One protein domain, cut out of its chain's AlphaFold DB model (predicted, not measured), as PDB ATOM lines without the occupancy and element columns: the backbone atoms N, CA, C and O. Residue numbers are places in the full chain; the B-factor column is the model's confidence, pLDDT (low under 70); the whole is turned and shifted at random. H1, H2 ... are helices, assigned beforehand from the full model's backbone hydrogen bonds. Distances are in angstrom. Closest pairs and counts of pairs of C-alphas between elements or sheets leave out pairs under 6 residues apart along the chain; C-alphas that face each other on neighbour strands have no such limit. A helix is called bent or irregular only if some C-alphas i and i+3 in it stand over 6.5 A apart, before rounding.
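This is residues 390 to 481 of the 739 residues of an uncharacterized protein of Calocera cornea HHB12733 (UniProt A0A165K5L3). Three long helices, H1, H2 and H4, form a compact core with their centres in a triangle: H1 and H2 make a helical hairpin, and H4 crosses both of them. The short H3 lies at one end of this core and the short H5 packs on H2 near the other end, after which residues 474 to 481 fold back toward the H3 end. The printed part has 92 residues with five named helices, H1 to H5 in that order, and no named strand; its class is all helix. The whole is compact, with a radius of gyration of the C-alphas of 12.8 A, and elongated, spanning 39 by 25 by 17 A.

Start with H1, residues 395 to 411, which has a kink of 56 degrees near residue 405 and is irregular, with C-alphas 405 and 408 7.6 A apart. Residues 402 to 409 of H1 touch residues 419 to 426 of H2, residues 417 to 436; look at the closest C-alphas, of Val 409 and Ala 419, 6.5 A apart. These two form a helical hairpin, at a shallow tilt of 25 degrees, opposite ways. Next comes H3, residues 439 to 443, close to H2 but not clearly touching it: the closest C-alphas, of Phe 434 and Val 442, are 7.3 A apart. H4, residues 447 to 464, touches H2 at a steep tilt of 52 degrees, opposite ways, closest at the C-alphas of Leu 423 and Ala 460, 6.5 A apart. H4 also touches H1 at a steep tilt of 43 degrees, the same way, with the C-alphas of Val 410 and Leu 456 closest at 6.0 A. H5, residues 468 to 473, touches residues 420 to 428 of H2 at a shallow tilt of 24 degrees, the same way; its closest pair is the C-alphas of Ser 424 and Leu 470, 6.2 A apart. H4 and H5 touch only at the corner, where the C-alphas of Ala 464 and Leu 470 are 5.0 A apart. H3 and H4 are only just apart, 8.2 A at the closest. Every O i to N i+4 pair is within hydrogen-bond range in H2, H3 and H4; in H1 it is 11 of 13, and in H5 0 of 2, with 2 of 3 O i to N i+3 pairs within range.

Find C-alpha 395 at (20.319, -36.445, -9.042); from there H1 runs 21.7 A to C-alpha 411. H2 begins at C-alpha 417, at (22.555, -64.616, 1.299), and covers 28.9 A. H3 has five residues, H4 measures 25.7 A, and H5 ends at C-alpha 473, at (31.382, -56.996, -8.277).

The farthest two C-alphas, of Asn 391 and Asn 415, are 39.7 A apart. The four links between named helices are tight, and the printed part has no cut. Its mean pLDDT is 89.6; residue 414 alone is under 70.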
ATOM      1  N   SER A 390      28.297 -32.434 -14.542       94.50
ATOM      2  CA  SER A 390      27.187 -32.157 -13.613       94.50
ATOM      3  C   SER A 390      25.880 -31.800 -14.326       94.50
ATOM      4  O   SER A 390      24.795 -32.146 -13.868       94.50
ATOM      5  N   ASN A 391      25.969 -31.190 -15.509       94.12
ATOM      6  CA  ASN A 391      24.828 -30.820 -16.344       94.12
ATOM      7  C   ASN A 391      23.998 -32.009 -16.864       94.12
ATOM      8  O   ASN A 391      22.884 -31.802 -17.341       94.12
ATOM      9  N   ARG A 392      24.533 -33.233 -16.822       93.56
ATOM     10  CA  ARG A 392      23.830 -34.461 -17.234       93.56
ATOM     11  C   ARG A 392      23.381 -35.325 -16.060       93.56
ATOM     12  O   ARG A 392      22.736 -36.350 -16.280       93.56
ATOM     13  N   LEU A 393      23.733 -34.950 -14.835       94.94
ATOM     14  CA  LEU A 393      23.376 -35.703 -13.646       94.94
ATOM     15  C   LEU A 393      21.959 -35.332 -13.188       94.94
ATOM     16  O   LEU A 393      21.743 -34.292 -12.574       94.94
ATOM     17  N   ASP A 394      20.993 -36.217 -13.440       94.38
ATOM     18  CA  ASP A 394      19.681 -36.146 -12.789       94.38
ATOM     19  C   ASP A 394      19.758 -36.799 -11.403       94.38
ATOM     20  O   ASP A 394      19.511 -37.996 -11.213       94.38
ATOM     21  N   GLU A 395      20.158 -35.996 -10.421       93.44
ATOM     22  CA  GLU A 395      20.319 -36.445  -9.042       93.44
ATOM     23  C   GLU A 395      19.016 -37.014  -8.453       93.44
ATOM     24  O   GLU A 395      19.052 -37.974  -7.676       93.44
ATOM     25  N   ALA A 396      17.860 -36.459  -8.830       92.75
ATOM     26  CA  ALA A 396      16.568 -36.899  -8.321       92.75
ATOM     27  C   ALA A 396      16.221 -38.300  -8.842       92.75
ATOM     28  O   ALA A 396      15.836 -39.166  -8.050       92.75
ATOM     29  N   ALA A 397      16.427 -38.556 -10.139       91.12
ATOM     30  CA  ALA A 397      16.215 -39.873 -10.736       91.12
ATOM     31  C   ALA A 397      17.166 -40.933 -10.155       91.12
ATOM     32  O   ALA A 397      16.733 -42.040  -9.802       91.12
ATOM     33  N   TRP A 398      18.448 -40.593  -9.984       93.62
ATOM     34  CA  TRP A 398      19.431 -41.484  -9.358       93.62
ATOM     35  C   TRP A 398      19.093 -41.783  -7.902       93.62
ATOM     36  O   TRP A 398      19.073 -42.950  -7.498       93.62
ATOM     37  N   SER A 399      18.761 -40.750  -7.126       91.75
ATOM     38  CA  SER A 399      18.335 -40.883  -5.734       91.75
ATOM     39  C   SER A 399      17.102 -41.772  -5.625       91.75
ATOM     40  O   SER A 399      17.110 -42.739  -4.864       91.75
ATOM     41  N   ALA A 400      16.055 -41.511  -6.413       90.00
ATOM     42  CA  ALA A 400      14.831 -42.307  -6.410       90.00
ATOM     43  C   ALA A 400      15.107 -43.779  -6.751       90.00
ATOM     44  O   ALA A 400      14.636 -44.680  -6.049       90.00
ATOM     45  N   THR A 401      15.931 -44.038  -7.769       90.12
ATOM     46  CA  THR A 401      16.303 -45.396  -8.193       90.12
ATOM     47  C   THR A 401      17.089 -46.134  -7.110       90.12
ATOM     48  O   THR A 401      16.788 -47.284  -6.789       90.12
ATOM     49  N   MET A 402      18.084 -45.477  -6.515       91.19
ATOM     50  CA  MET A 402      18.948 -46.074  -5.500       91.19
ATOM     51  C   MET A 402      18.220 -46.283  -4.163       91.19
ATOM     52  O   MET A 402      18.321 -47.360  -3.568       91.19
ATOM     53  N   TYR A 403      17.443 -45.297  -3.702       89.81
ATOM     54  CA  TYR A 403      16.676 -45.410  -2.460       89.81
ATOM     55  C   TYR A 403      15.559 -46.450  -2.575       89.81
ATOM     56  O   TYR A 403      15.425 -47.279  -1.675       89.81
ATOM     57  N   SER A 404      14.778 -46.451  -3.660       85.19
ATOM     58  CA  SER A 404      13.677 -47.415  -3.818       85.19
ATOM     59  C   SER A 404      14.176 -48.861  -3.844       85.19
ATOM     60  O   SER A 404      13.577 -49.722  -3.201       85.19
ATOM     61  N   LYS A 405      15.306 -49.125  -4.517       85.12
ATOM     62  CA  LYS A 405      15.848 -50.483  -4.670       85.12
ATOM     63  C   LYS A 405      16.662 -50.962  -3.465       85.12
ATOM     64  O   LYS A 405      16.609 -52.149  -3.145       85.12
ATOM     65  N   TYR A 406      17.401 -50.079  -2.781       87.94
ATOM     66  CA  TYR A 406      18.428 -50.509  -1.816       87.94
ATOM     67  C   TYR A 406      18.329 -49.905  -0.416       87.94
ATOM     68  O   TYR A 406      19.155 -50.228   0.439       87.94
ATOM     69  N   LYS A 407      17.302 -49.103  -0.109       80.94
ATOM     70  CA  LYS A 407      17.097 -48.596   1.261       80.94
ATOM     71  C   LYS A 407      16.988 -49.728   2.289       80.94
ATOM     72  O   LYS A 407      17.613 -49.641   3.344       80.94
ATOM     73  N   SER A 408      16.273 -50.807   1.956       77.25
ATOM     74  CA  SER A 408      16.145 -51.991   2.819       77.25
ATOM     75  C   SER A 408      17.468 -52.734   3.007       77.25
ATOM     76  O   SER A 408      17.717 -53.288   4.075       77.25
ATOM     77  N   VAL A 409      18.346 -52.712   1.997       80.00
ATOM     78  CA  VAL A 409      19.680 -53.318   2.078       80.00
ATOM     79  C   VAL A 409      20.553 -52.539   3.040       80.00
ATOM     80  O   VAL A 409      21.305 -53.162   3.768       80.00
ATOM     81  N   VAL A 410      20.444 -51.211   3.112       74.94
ATOM     82  CA  VAL A 410      21.215 -50.416   4.082       74.94
ATOM     83  C   VAL A 410      20.734 -50.668   5.513       74.94
ATOM     84  O   VAL A 410      21.569 -50.891   6.389       74.94
ATOM     85  N   SER A 411      19.418 -50.716   5.744       75.56
ATOM     86  CA  SER A 411      18.833 -50.863   7.088       75.56
ATOM     87  C   SER A 411      18.734 -52.300   7.615       75.56
ATOM     88  O   SER A 411      18.580 -52.477   8.817       75.56
ATOM     89  N   GLY A 412      18.763 -53.313   6.745       75.31
ATOM     90  CA  GLY A 412      18.533 -54.714   7.120       75.31
ATOM     91  C   GLY A 412      19.751 -55.442   7.699       75.31
ATOM     92  O   GLY A 412      20.889 -54.978   7.573       75.31
ATOM     93  N   ASP A 413      19.504 -56.612   8.288       71.25
ATOM     94  CA  ASP A 413      20.547 -57.484   8.832       71.25
ATOM     95  C   ASP A 413      21.470 -58.068   7.752       71.25
ATOM     96  O   ASP A 413      21.092 -58.275   6.599       71.25
ATOM     97  N   LEU A 414      22.722 -58.299   8.145       65.81
ATOM     98  CA  LEU A 414      23.848 -58.643   7.265       65.81
ATOM     99  C   LEU A 414      23.993 -60.145   6.971       65.81
ATOM    100  O   LEU A 414      24.806 -60.521   6.132       65.81
ATOM    101  N   ASN A 415      23.245 -61.005   7.657       72.06
ATOM    102  CA  ASN A 415      23.513 -62.449   7.674       72.06
ATOM    103  C   ASN A 415      22.764 -63.245   6.594       72.06
ATOM    104  O   ASN A 415      22.769 -64.468   6.628       72.06
ATOM    105  N   ASP A 416      22.121 -62.568   5.648       79.06
ATOM    106  CA  ASP A 416      21.259 -63.187   4.644       79.06
ATOM    107  C   ASP A 416      21.963 -63.241   3.275       79.06
ATOM    108  O   ASP A 416      22.419 -62.221   2.758       79.06
ATOM    109  N   GLU A 417      22.038 -64.424   2.662       83.19
ATOM    110  CA  GLU A 417      22.555 -64.616   1.299       83.19
ATOM    111  C   GLU A 417      21.762 -63.779   0.280       83.19
ATOM    112  O   GLU A 417      22.334 -63.174  -0.632       83.19
ATOM    113  N   ALA A 418      20.452 -63.609   0.495       85.56
ATOM    114  CA  ALA A 418      19.645 -62.724  -0.334       85.56
ATOM    115  C   ALA A 418      20.028 -61.242  -0.155       85.56
ATOM    116  O   ALA A 418      19.750 -60.424  -1.037       85.56
ATOM    117  N   ALA A 419      20.672 -60.853   0.952       81.62
ATOM    118  CA  ALA A 419      21.263 -59.522   1.086       81.62
ATOM    119  C   ALA A 419      22.513 -59.371   0.206       81.62
ATOM    120  O   ALA A 419      22.682 -58.312  -0.397       81.62
ATOM    121  N   ALA A 420      23.341 -60.414   0.066       85.25
ATOM    122  CA  ALA A 420      24.511 -60.397  -0.815       85.25
ATOM    123  C   ALA A 420      24.115 -60.254  -2.298       85.25
ATOM    124  O   ALA A 420      24.692 -59.428  -3.007       85.25
ATOM    125  N   GLU A 421      23.078 -60.965  -2.757       87.94
ATOM    126  CA  GLU A 421      22.578 -60.829  -4.136       87.94
ATOM    127  C   GLU A 421      21.956 -59.453  -4.411       87.94
ATOM    128  O   GLU A 421      22.271 -58.803  -5.417       87.94
ATOM    129  N   ARG A 422      21.144 -58.930  -3.479       88.00
ATOM    130  CA  ARG A 422      20.630 -57.552  -3.576       88.00
ATOM    131  C   ARG A 422      21.770 -56.533  -3.628       88.00
ATOM    132  O   ARG A 422      21.732 -55.602  -4.431       88.00
ATOM    133  N   LEU A 423      22.803 -56.720  -2.811       88.44
ATOM    134  CA  LEU A 423      23.954 -55.824  -2.757       88.44
ATOM    135  C   LEU A 423      24.832 -55.925  -4.002       88.44
ATOM    136  O   LEU A 423      25.354 -54.913  -4.444       88.44
ATOM    137  N   SER A 424      24.920 -57.090  -4.636       92.25
ATOM    138  CA  SER A 424      25.539 -57.236  -5.955       92.25
ATOM    139  C   SER A 424      24.859 -56.346  -7.007       92.25
ATOM    140  O   SER A 424      25.536 -55.653  -7.773       92.25
ATOM    141  N   GLY A 425      23.521 -56.305  -7.015       91.69
ATOM    142  CA  GLY A 425      22.763 -55.372  -7.855       91.69
ATOM    143  C   GLY A 425      23.080 -53.906  -7.538       91.69
ATOM    144  O   GLY A 425      23.176 -53.082  -8.453       91.69
ATOM    145  N   ALA A 426      23.291 -53.600  -6.258       92.44
ATOM    146  CA  ALA A 426      23.636 -52.269  -5.775       92.44
ATOM    147  C   ALA A 426      25.060 -51.857  -6.182       92.44
ATOM    148  O   ALA A 426      25.239 -50.780  -6.741       92.44
ATOM    149  N   CYS A 427      26.053 -52.733  -6.003       95.56
ATOM    150  CA  CYS A 427      27.433 -52.529  -6.445       95.56
ATOM    151  C   CYS A 427      27.506 -52.284  -7.948       95.56
ATOM    152  O   CYS A 427      28.225 -51.401  -8.397       95.56
ATOM    153  N   ARG A 428      26.705 -53.016  -8.731       95.00
ATOM    154  CA  ARG A 428      26.604 -52.801 -10.175       95.00
ATOM    155  C   ARG A 428      26.166 -51.373 -10.515       95.00
ATOM    156  O   ARG A 428      26.759 -50.759 -11.392       95.00
ATOM    157  N   LEU A 429      25.133 -50.858  -9.846       94.75
ATOM    158  CA  LEU A 429      24.643 -49.498 -10.086       94.75
ATOM    159  C   LEU A 429      25.588 -48.430  -9.522       94.75
ATOM    160  O   LEU A 429      25.746 -47.391 -10.149       94.75
ATOM    161  N   LEU A 430      26.237 -48.691  -8.383       95.94
ATOM    162  CA  LEU A 430      27.266 -47.811  -7.823       95.94
ATOM    163  C   LEU A 430      28.463 -47.684  -8.768       95.94
ATOM    164  O   LEU A 430      28.899 -46.574  -9.047       95.94
ATOM    165  N   GLY A 431      28.956 -48.806  -9.298       96.69
ATOM    166  CA  GLY A 431      30.033 -48.813 -10.284       96.69
ATOM    167  C   GLY A 431      29.650 -48.021 -11.532       96.69
ATOM    168  O   GLY A 431      30.373 -47.111 -11.921       96.69
ATOM    169  N   MET A 432      28.464 -48.265 -12.104       97.06
ATOM    170  CA  MET A 432      27.977 -47.465 -13.237       97.06
ATOM    171  C   MET A 432      27.901 -45.972 -12.914       97.06
ATOM    172  O   MET A 432      28.280 -45.169 -13.759       97.06
ATOM    173  N   PHE A 433      27.435 -45.595 -11.721       97.31
ATOM    174  CA  PHE A 433      27.348 -44.198 -11.300       97.31
ATOM    175  C   PHE A 433      28.729 -43.521 -11.304       97.31
ATOM    176  O   PHE A 433      28.923 -42.550 -12.030       97.31
ATOM    177  N   PHE A 434      29.713 -44.080 -10.591       96.75
ATOM    178  CA  PHE A 434      31.069 -43.509 -10.534       96.75
ATOM    179  C   PHE A 434      31.846 -43.624 -11.858       96.75
ATOM    180  O   PHE A 434      32.782 -42.863 -12.097       96.75
ATOM    181  N   ALA A 435      31.462 -44.545 -12.744       96.44
ATOM    182  CA  ALA A 435      32.034 -44.635 -14.085       96.44
ATOM    183  C   ALA A 435      31.417 -43.627 -15.065       96.44
ATOM    184  O   ALA A 435      32.065 -43.260 -16.050       96.44
ATOM    185  N   SER A 436      30.158 -43.232 -14.854       97.06
ATOM    186  CA  SER A 436      29.407 -42.399 -15.800       97.06
ATOM    187  C   SER A 436      29.632 -40.914 -15.606       97.06
ATOM    188  O   SER A 436      29.501 -40.178 -16.576       97.06
ATOM    189  N   PHE A 437      29.965 -40.476 -14.396       97.00
ATOM    190  CA  PHE A 437      30.059 -39.064 -14.048       97.00
ATOM    191  C   PHE A 437      31.480 -38.685 -13.639       97.00
ATOM    192  O   PHE A 437      32.191 -39.490 -13.035       97.00
ATOM    193  N   ASP A 438      31.903 -37.474 -14.000       95.69
ATOM    194  CA  ASP A 438      33.181 -36.931 -13.551       95.69
ATOM    195  C   ASP A 438      33.159 -36.583 -12.050       95.69
ATOM    196  O   ASP A 438      32.121 -36.615 -11.380       95.69
ATOM    197  N   GLU A 439      34.335 -36.287 -11.492       93.69
ATOM    198  CA  GLU A 439      34.476 -36.012 -10.059       93.69
ATOM    199  C   GLU A 439      33.657 -34.788  -9.618       93.69
ATOM    200  O   GLU A 439      33.091 -34.797  -8.525       93.69
ATOM    201  N   GLU A 440      33.537 -33.766 -10.471       94.81
ATOM    202  CA  GLU A 440      32.768 -32.551 -10.185       94.81
ATOM    203  C   GLU A 440      31.260 -32.839 -10.132       94.81
ATOM    204  O   GLU A 440      30.573 -32.428  -9.194       94.81
ATOM    205  N   ALA A 441      30.744 -33.599 -11.100       95.44
ATOM    206  CA  ALA A 441      29.362 -34.057 -11.145       95.44
ATOM    207  C   ALA A 441      29.012 -34.875  -9.905       95.44
ATOM    208  O   ALA A 441      28.017 -34.594  -9.234       95.44
ATOM    209  N   VAL A 442      29.860 -35.841  -9.556       94.31
ATOM    210  CA  VAL A 442      29.687 -36.651  -8.350       94.31
ATOM    211  C   VAL A 442      29.682 -35.748  -7.112       94.31
ATOM    212  O   VAL A 442      28.720 -35.795  -6.346       94.31
ATOM    213  N   ALA A 443      30.666 -34.856  -6.961       92.12
ATOM    214  CA  ALA A 443      30.775 -33.932  -5.829       92.12
ATOM    215  C   ALA A 443      29.593 -32.954  -5.700       92.12
ATOM    216  O   ALA A 443      29.291 -32.510  -4.591       92.12
ATOM    217  N   SER A 444      28.897 -32.646  -6.800       94.19
ATOM    218  CA  SER A 444      27.727 -31.758  -6.798       94.19
ATOM    219  C   SER A 444      26.460 -32.370  -6.183       94.19
ATOM    220  O   SER A 444      25.526 -31.634  -5.870       94.19
ATOM    221  N   CYS A 445      26.430 -33.692  -5.962       94.25
ATOM    222  CA  CYS A 445      25.297 -34.386  -5.341       94.25
ATOM    223  C   CYS A 445      24.965 -33.840  -3.945       94.25
ATOM    224  O   CYS A 445      25.864 -33.487  -3.180       94.25
ATOM    225  N   ASN A 446      23.700 -33.906  -3.521       93.38
ATOM    226  CA  ASN A 446      23.333 -33.550  -2.155       93.38
ATOM    227  C   ASN A 446      24.024 -34.458  -1.114       93.38
ATOM    228  O   ASN A 446      24.117 -35.677  -1.274       93.38
ATOM    229  N   ALA A 447      24.441 -33.878   0.016       88.94
ATOM    230  CA  ALA A 447      25.188 -34.588   1.060       88.94
ATOM    231  C   ALA A 447      24.460 -35.828   1.628       88.94
ATOM    232  O   ALA A 447      25.102 -36.789   2.056       88.94
ATOM    233  N   LYS A 448      23.117 -35.852   1.628       89.06
ATOM    234  CA  LYS A 448      22.341 -37.019   2.097       89.06
ATOM    235  C   LYS A 448      22.472 -38.201   1.138       89.06
ATOM    236  O   LYS A 448      22.545 -39.345   1.591       89.06
ATOM    237  N   PHE A 449      22.496 -37.929  -0.162       92.12
ATOM    238  CA  PHE A 449      22.682 -38.921  -1.205       92.12
ATOM    239  C   PHE A 449      24.116 -39.444  -1.180       92.12
ATOM    240  O   PHE A 449      24.304 -40.655  -1.088       92.12
ATOM    241  N   GLN A 450      25.113 -38.557  -1.091       91.50
ATOM    242  CA  GLN A 450      26.520 -38.947  -0.923       91.50
ATOM    243  C   GLN A 450      26.712 -39.881   0.286       91.50
ATOM    244  O   GLN A 450      27.235 -40.990   0.157       91.50
ATOM    245  N   ALA A 451      26.189 -39.494   1.458       86.62
ATOM    246  CA  ALA A 451      26.256 -40.310   2.670       86.62
ATOM    247  C   ALA A 451      25.563 -41.675   2.508       86.62
ATOM    248  O   ALA A 451      26.015 -42.677   3.067       86.62
ATOM    249  N   PHE A 452      24.468 -41.739   1.745       88.62
ATOM    250  CA  PHE A 452      23.793 -42.996   1.433       88.62
ATOM    251  C   PHE A 452      24.655 -43.908   0.548       88.62
ATOM    252  O   PHE A 452      24.816 -45.083   0.888       88.62
ATOM    253  N   LEU A 453      25.241 -43.377  -0.530       92.94
ATOM    254  CA  LEU A 453      26.116 -44.140  -1.429       92.94
ATOM    255  C   LEU A 453      27.326 -44.705  -0.677       92.94
ATOM    256  O   LEU A 453      27.630 -45.892  -0.799       92.94
ATOM    257  N   MET A 454      27.960 -43.894   0.172       90.38
ATOM    258  CA  MET A 454      29.125 -44.324   0.947       90.38
ATOM    259  C   MET A 454      28.784 -45.398   1.988       90.38
ATOM    260  O   MET A 454      29.529 -46.367   2.138       90.38
ATOM    261  N   ARG A 455      27.624 -45.304   2.658       87.31
ATOM    262  CA  ARG A 455      27.140 -46.366   3.566       87.31
ATOM    263  C   ARG A 455      26.875 -47.673   2.829       87.31
ATOM    264  O   ARG A 455      27.218 -48.742   3.335       87.31
ATOM    265  N   LEU A 456      26.264 -47.593   1.649       90.00
ATOM    266  CA  LEU A 456      25.978 -48.755   0.811       90.00
ATOM    267  C   LEU A 456      27.275 -49.436   0.355       90.00
ATOM    268  O   LEU A 456      27.410 -50.652   0.489       90.00
ATOM    269  N   LEU A 457      28.253 -48.649  -0.093       91.75
ATOM    270  CA  LEU A 457      29.566 -49.141  -0.490       91.75
ATOM    271  C   LEU A 457      30.332 -49.765   0.683       91.75
ATOM    272  O   LEU A 457      30.848 -50.875   0.569       91.75
ATOM    273  N   HIS A 458      30.348 -49.112   1.844       88.88
ATOM    274  CA  HIS A 458      30.967 -49.672   3.044       88.88
ATOM    275  C   HIS A 458      30.342 -51.018   3.435       88.88
ATOM    276  O   HIS A 458      31.055 -51.967   3.767       88.88
ATOM    277  N   LYS A 459      29.009 -51.124   3.346       87.50
ATOM    278  CA  LYS A 459      28.288 -52.379   3.586       87.50
ATOM    279  C   LYS A 459      28.697 -53.463   2.584       87.50
ATOM    280  O   LYS A 459      28.891 -54.607   2.990       87.50
ATOM    281  N   ALA A 460      28.887 -53.100   1.314       91.19
ATOM    282  CA  ALA A 460      29.372 -54.003   0.272       91.19
ATOM    283  C   ALA A 460      30.774 -54.540   0.553       91.19
ATOM    284  O   ALA A 460      30.963 -55.756   0.551       91.19
ATOM    285  N   HIS A 461      31.731 -53.673   0.884       90.00
ATOM    286  CA  HIS A 461      33.080 -54.115   1.247       90.00
ATOM    287  C   HIS A 461      33.078 -55.024   2.480       90.00
ATOM    288  O   HIS A 461      33.765 -56.045   2.494       90.00
ATOM    289  N   ARG A 462      32.265 -54.706   3.498       86.25
ATOM    290  CA  ARG A 462      32.132 -55.551   4.691       86.25
ATOM    291  C   ARG A 462      31.574 -56.935   4.352       86.25
ATOM    292  O   ARG A 462      32.080 -57.920   4.878       86.25
ATOM    293  N   LEU A 463      30.558 -57.026   3.495       87.69
ATOM    294  CA  LEU A 463      29.961 -58.310   3.117       87.69
ATOM    295  C   LEU A 463      30.814 -59.118   2.145       87.69
ATOM    296  O   LEU A 463      30.748 -60.342   2.187       87.69
ATOM    297  N   ALA A 464      31.662 -58.480   1.338       90.94
ATOM    298  CA  ALA A 464      32.592 -59.184   0.457       90.94
ATOM    299  C   ALA A 464      33.611 -60.058   1.219       90.94
ATOM    300  O   ALA A 464      34.198 -60.964   0.632       90.94
ATOM    301  N   LEU A 465      33.791 -59.836   2.529       86.06
ATOM    302  CA  LEU A 465      34.539 -60.741   3.407       86.06
ATOM    303  C   LEU A 465      33.844 -62.079   3.625       86.06
ATOM    304  O   LEU A 465      34.487 -63.124   3.634       86.06
ATOM    305  N   THR A 466      32.540 -62.020   3.871       89.50
ATOM    306  CA  THR A 466      31.716 -63.194   4.146       89.50
ATOM    307  C   THR A 466      31.327 -63.890   2.845       89.50
ATOM    308  O   THR A 466      31.248 -65.112   2.803       89.50
ATOM    309  N   TYR A 467      31.154 -63.112   1.774       91.31
ATOM    310  CA  TYR A 467      30.733 -63.562   0.453       91.31
ATOM    311  C   TYR A 467      31.758 -63.131  -0.608       91.31
ATOM    312  O   TYR A 467      31.581 -62.093  -1.253       91.31
ATOM    313  N   PRO A 468      32.830 -63.918  -0.826       89.94
ATOM    314  CA  PRO A 468      33.899 -63.568  -1.765       89.94
ATOM    315  C   PRO A 468      33.428 -63.314  -3.202       89.94
ATOM    316  O   PRO A 468      34.047 -62.527  -3.909       89.94
ATOM    317  N   SER A 469      32.307 -63.908  -3.623       89.94
ATOM    318  CA  SER A 469      31.686 -63.670  -4.937       89.94
ATOM    319  C   SER A 469      31.268 -62.211  -5.169       89.94
ATOM    320  O   SER A 469      31.120 -61.783  -6.316       89.94
ATOM    321  N   LEU A 470      31.080 -61.431  -4.097       90.88
ATOM    322  CA  LEU A 470      30.785 -60.003  -4.181       90.88
ATOM    323  C   LEU A 470      32.035 -59.177  -4.507       90.88
ATOM    324  O   LEU A 470      31.896 -58.090  -5.064       90.88
ATOM    325  N   LYS A 471      33.239 -59.679  -4.199       90.56
ATOM    326  CA  LYS A 471      34.503 -58.945  -4.356       90.56
ATOM    327  C   LYS A 471      34.716 -58.479  -5.796       90.56
ATOM    328  O   LYS A 471      34.965 -57.301  -6.016       90.56
ATOM    329  N   ASP A 472      34.486 -59.361  -6.766       89.62
ATOM    330  CA  ASP A 472      34.641 -59.066  -8.201       89.62
ATOM    331  C   ASP A 472      33.507 -58.185  -8.765       89.62
ATOM    332  O   ASP A 472      33.483 -57.824  -9.944       89.62
ATOM    333  N   ARG A 473      32.509 -57.867  -7.932       93.12
ATOM    334  CA  ARG A 473      31.382 -56.996  -8.277       93.12
ATOM    335  C   ARG A 473      31.489 -55.622  -7.622       93.12
ATOM    336  O   ARG A 473      30.658 -54.777  -7.953       93.12
ATOM    337  N   LEU A 474      32.441 -55.408  -6.708       94.00
ATOM    338  CA  LEU A 474      32.619 -54.132  -6.017       94.00
ATOM    339  C   LEU A 474      32.966 -53.014  -7.011       94.00
ATOM    340  O   LEU A 474      33.679 -53.264  -7.989       94.00
ATOM    341  N   PRO A 475      32.474 -51.786  -6.772       95.19
ATOM    342  CA  PRO A 475      32.935 -50.622  -7.509       95.19
ATOM    343  C   PRO A 475      34.437 -50.415  -7.319       95.19
ATOM    344  O   PRO A 475      34.964 -50.624  -6.226       95.19
ATOM    345  N   ASP A 476      35.106 -49.963  -8.368       93.06
ATOM    346  CA  ASP A 476      36.489 -49.517  -8.297       93.06
ATOM    347  C   ASP A 476      36.585 -48.278  -7.395       93.06
ATOM    348  O   ASP A 476      35.990 -47.224  -7.642       93.06
ATOM    349  N   THR A 477      37.339 -48.419  -6.311       90.94
ATOM    350  CA  THR A 477      37.472 -47.386  -5.280       90.94
ATOM    351  C   THR A 477      38.229 -46.152  -5.770       90.94
ATOM    352  O   THR A 477      38.104 -45.082  -5.172       90.94
ATOM    353  N   GLN A 478      38.977 -46.258  -6.872       88.38
ATOM    354  CA  GLN A 478      39.712 -45.139  -7.468       88.38
ATOM    355  C   GLN A 478      38.809 -44.187  -8.238       88.38
ATOM    356  O   GLN A 478      39.187 -43.042  -8.467       88.38
ATOM    357  N   GLN A 479      37.608 -44.636  -8.606       90.25
ATOM    358  CA  GLN A 479      36.603 -43.787  -9.248       90.25
ATOM    359  C   GLN A 479      35.912 -42.859  -8.253       90.25
ATOM    360  O   GLN A 479      35.214 -41.927  -8.642       90.25
ATOM    361  N   ILE A 480      36.103 -43.118  -6.963       90.62
ATOM    362  CA  ILE A 480      35.497 -42.359  -5.886       90.62
ATOM    363  C   ILE A 480      36.469 -41.264  -5.486       90.62
ATOM    364  O   ILE A 480      37.631 -41.540  -5.147       90.62
ATOM    365  N   SER A 481      35.961 -40.028  -5.474       88.69
ATOM    366  CA  SER A 481      36.721 -38.864  -5.033       88.69
ATOM    367  C   SER A 481      37.468 -39.174  -3.742       88.69
ATOM    368  O   SER A 481      36.924 -39.729  -2.778       88.69
TER     369      SER A 481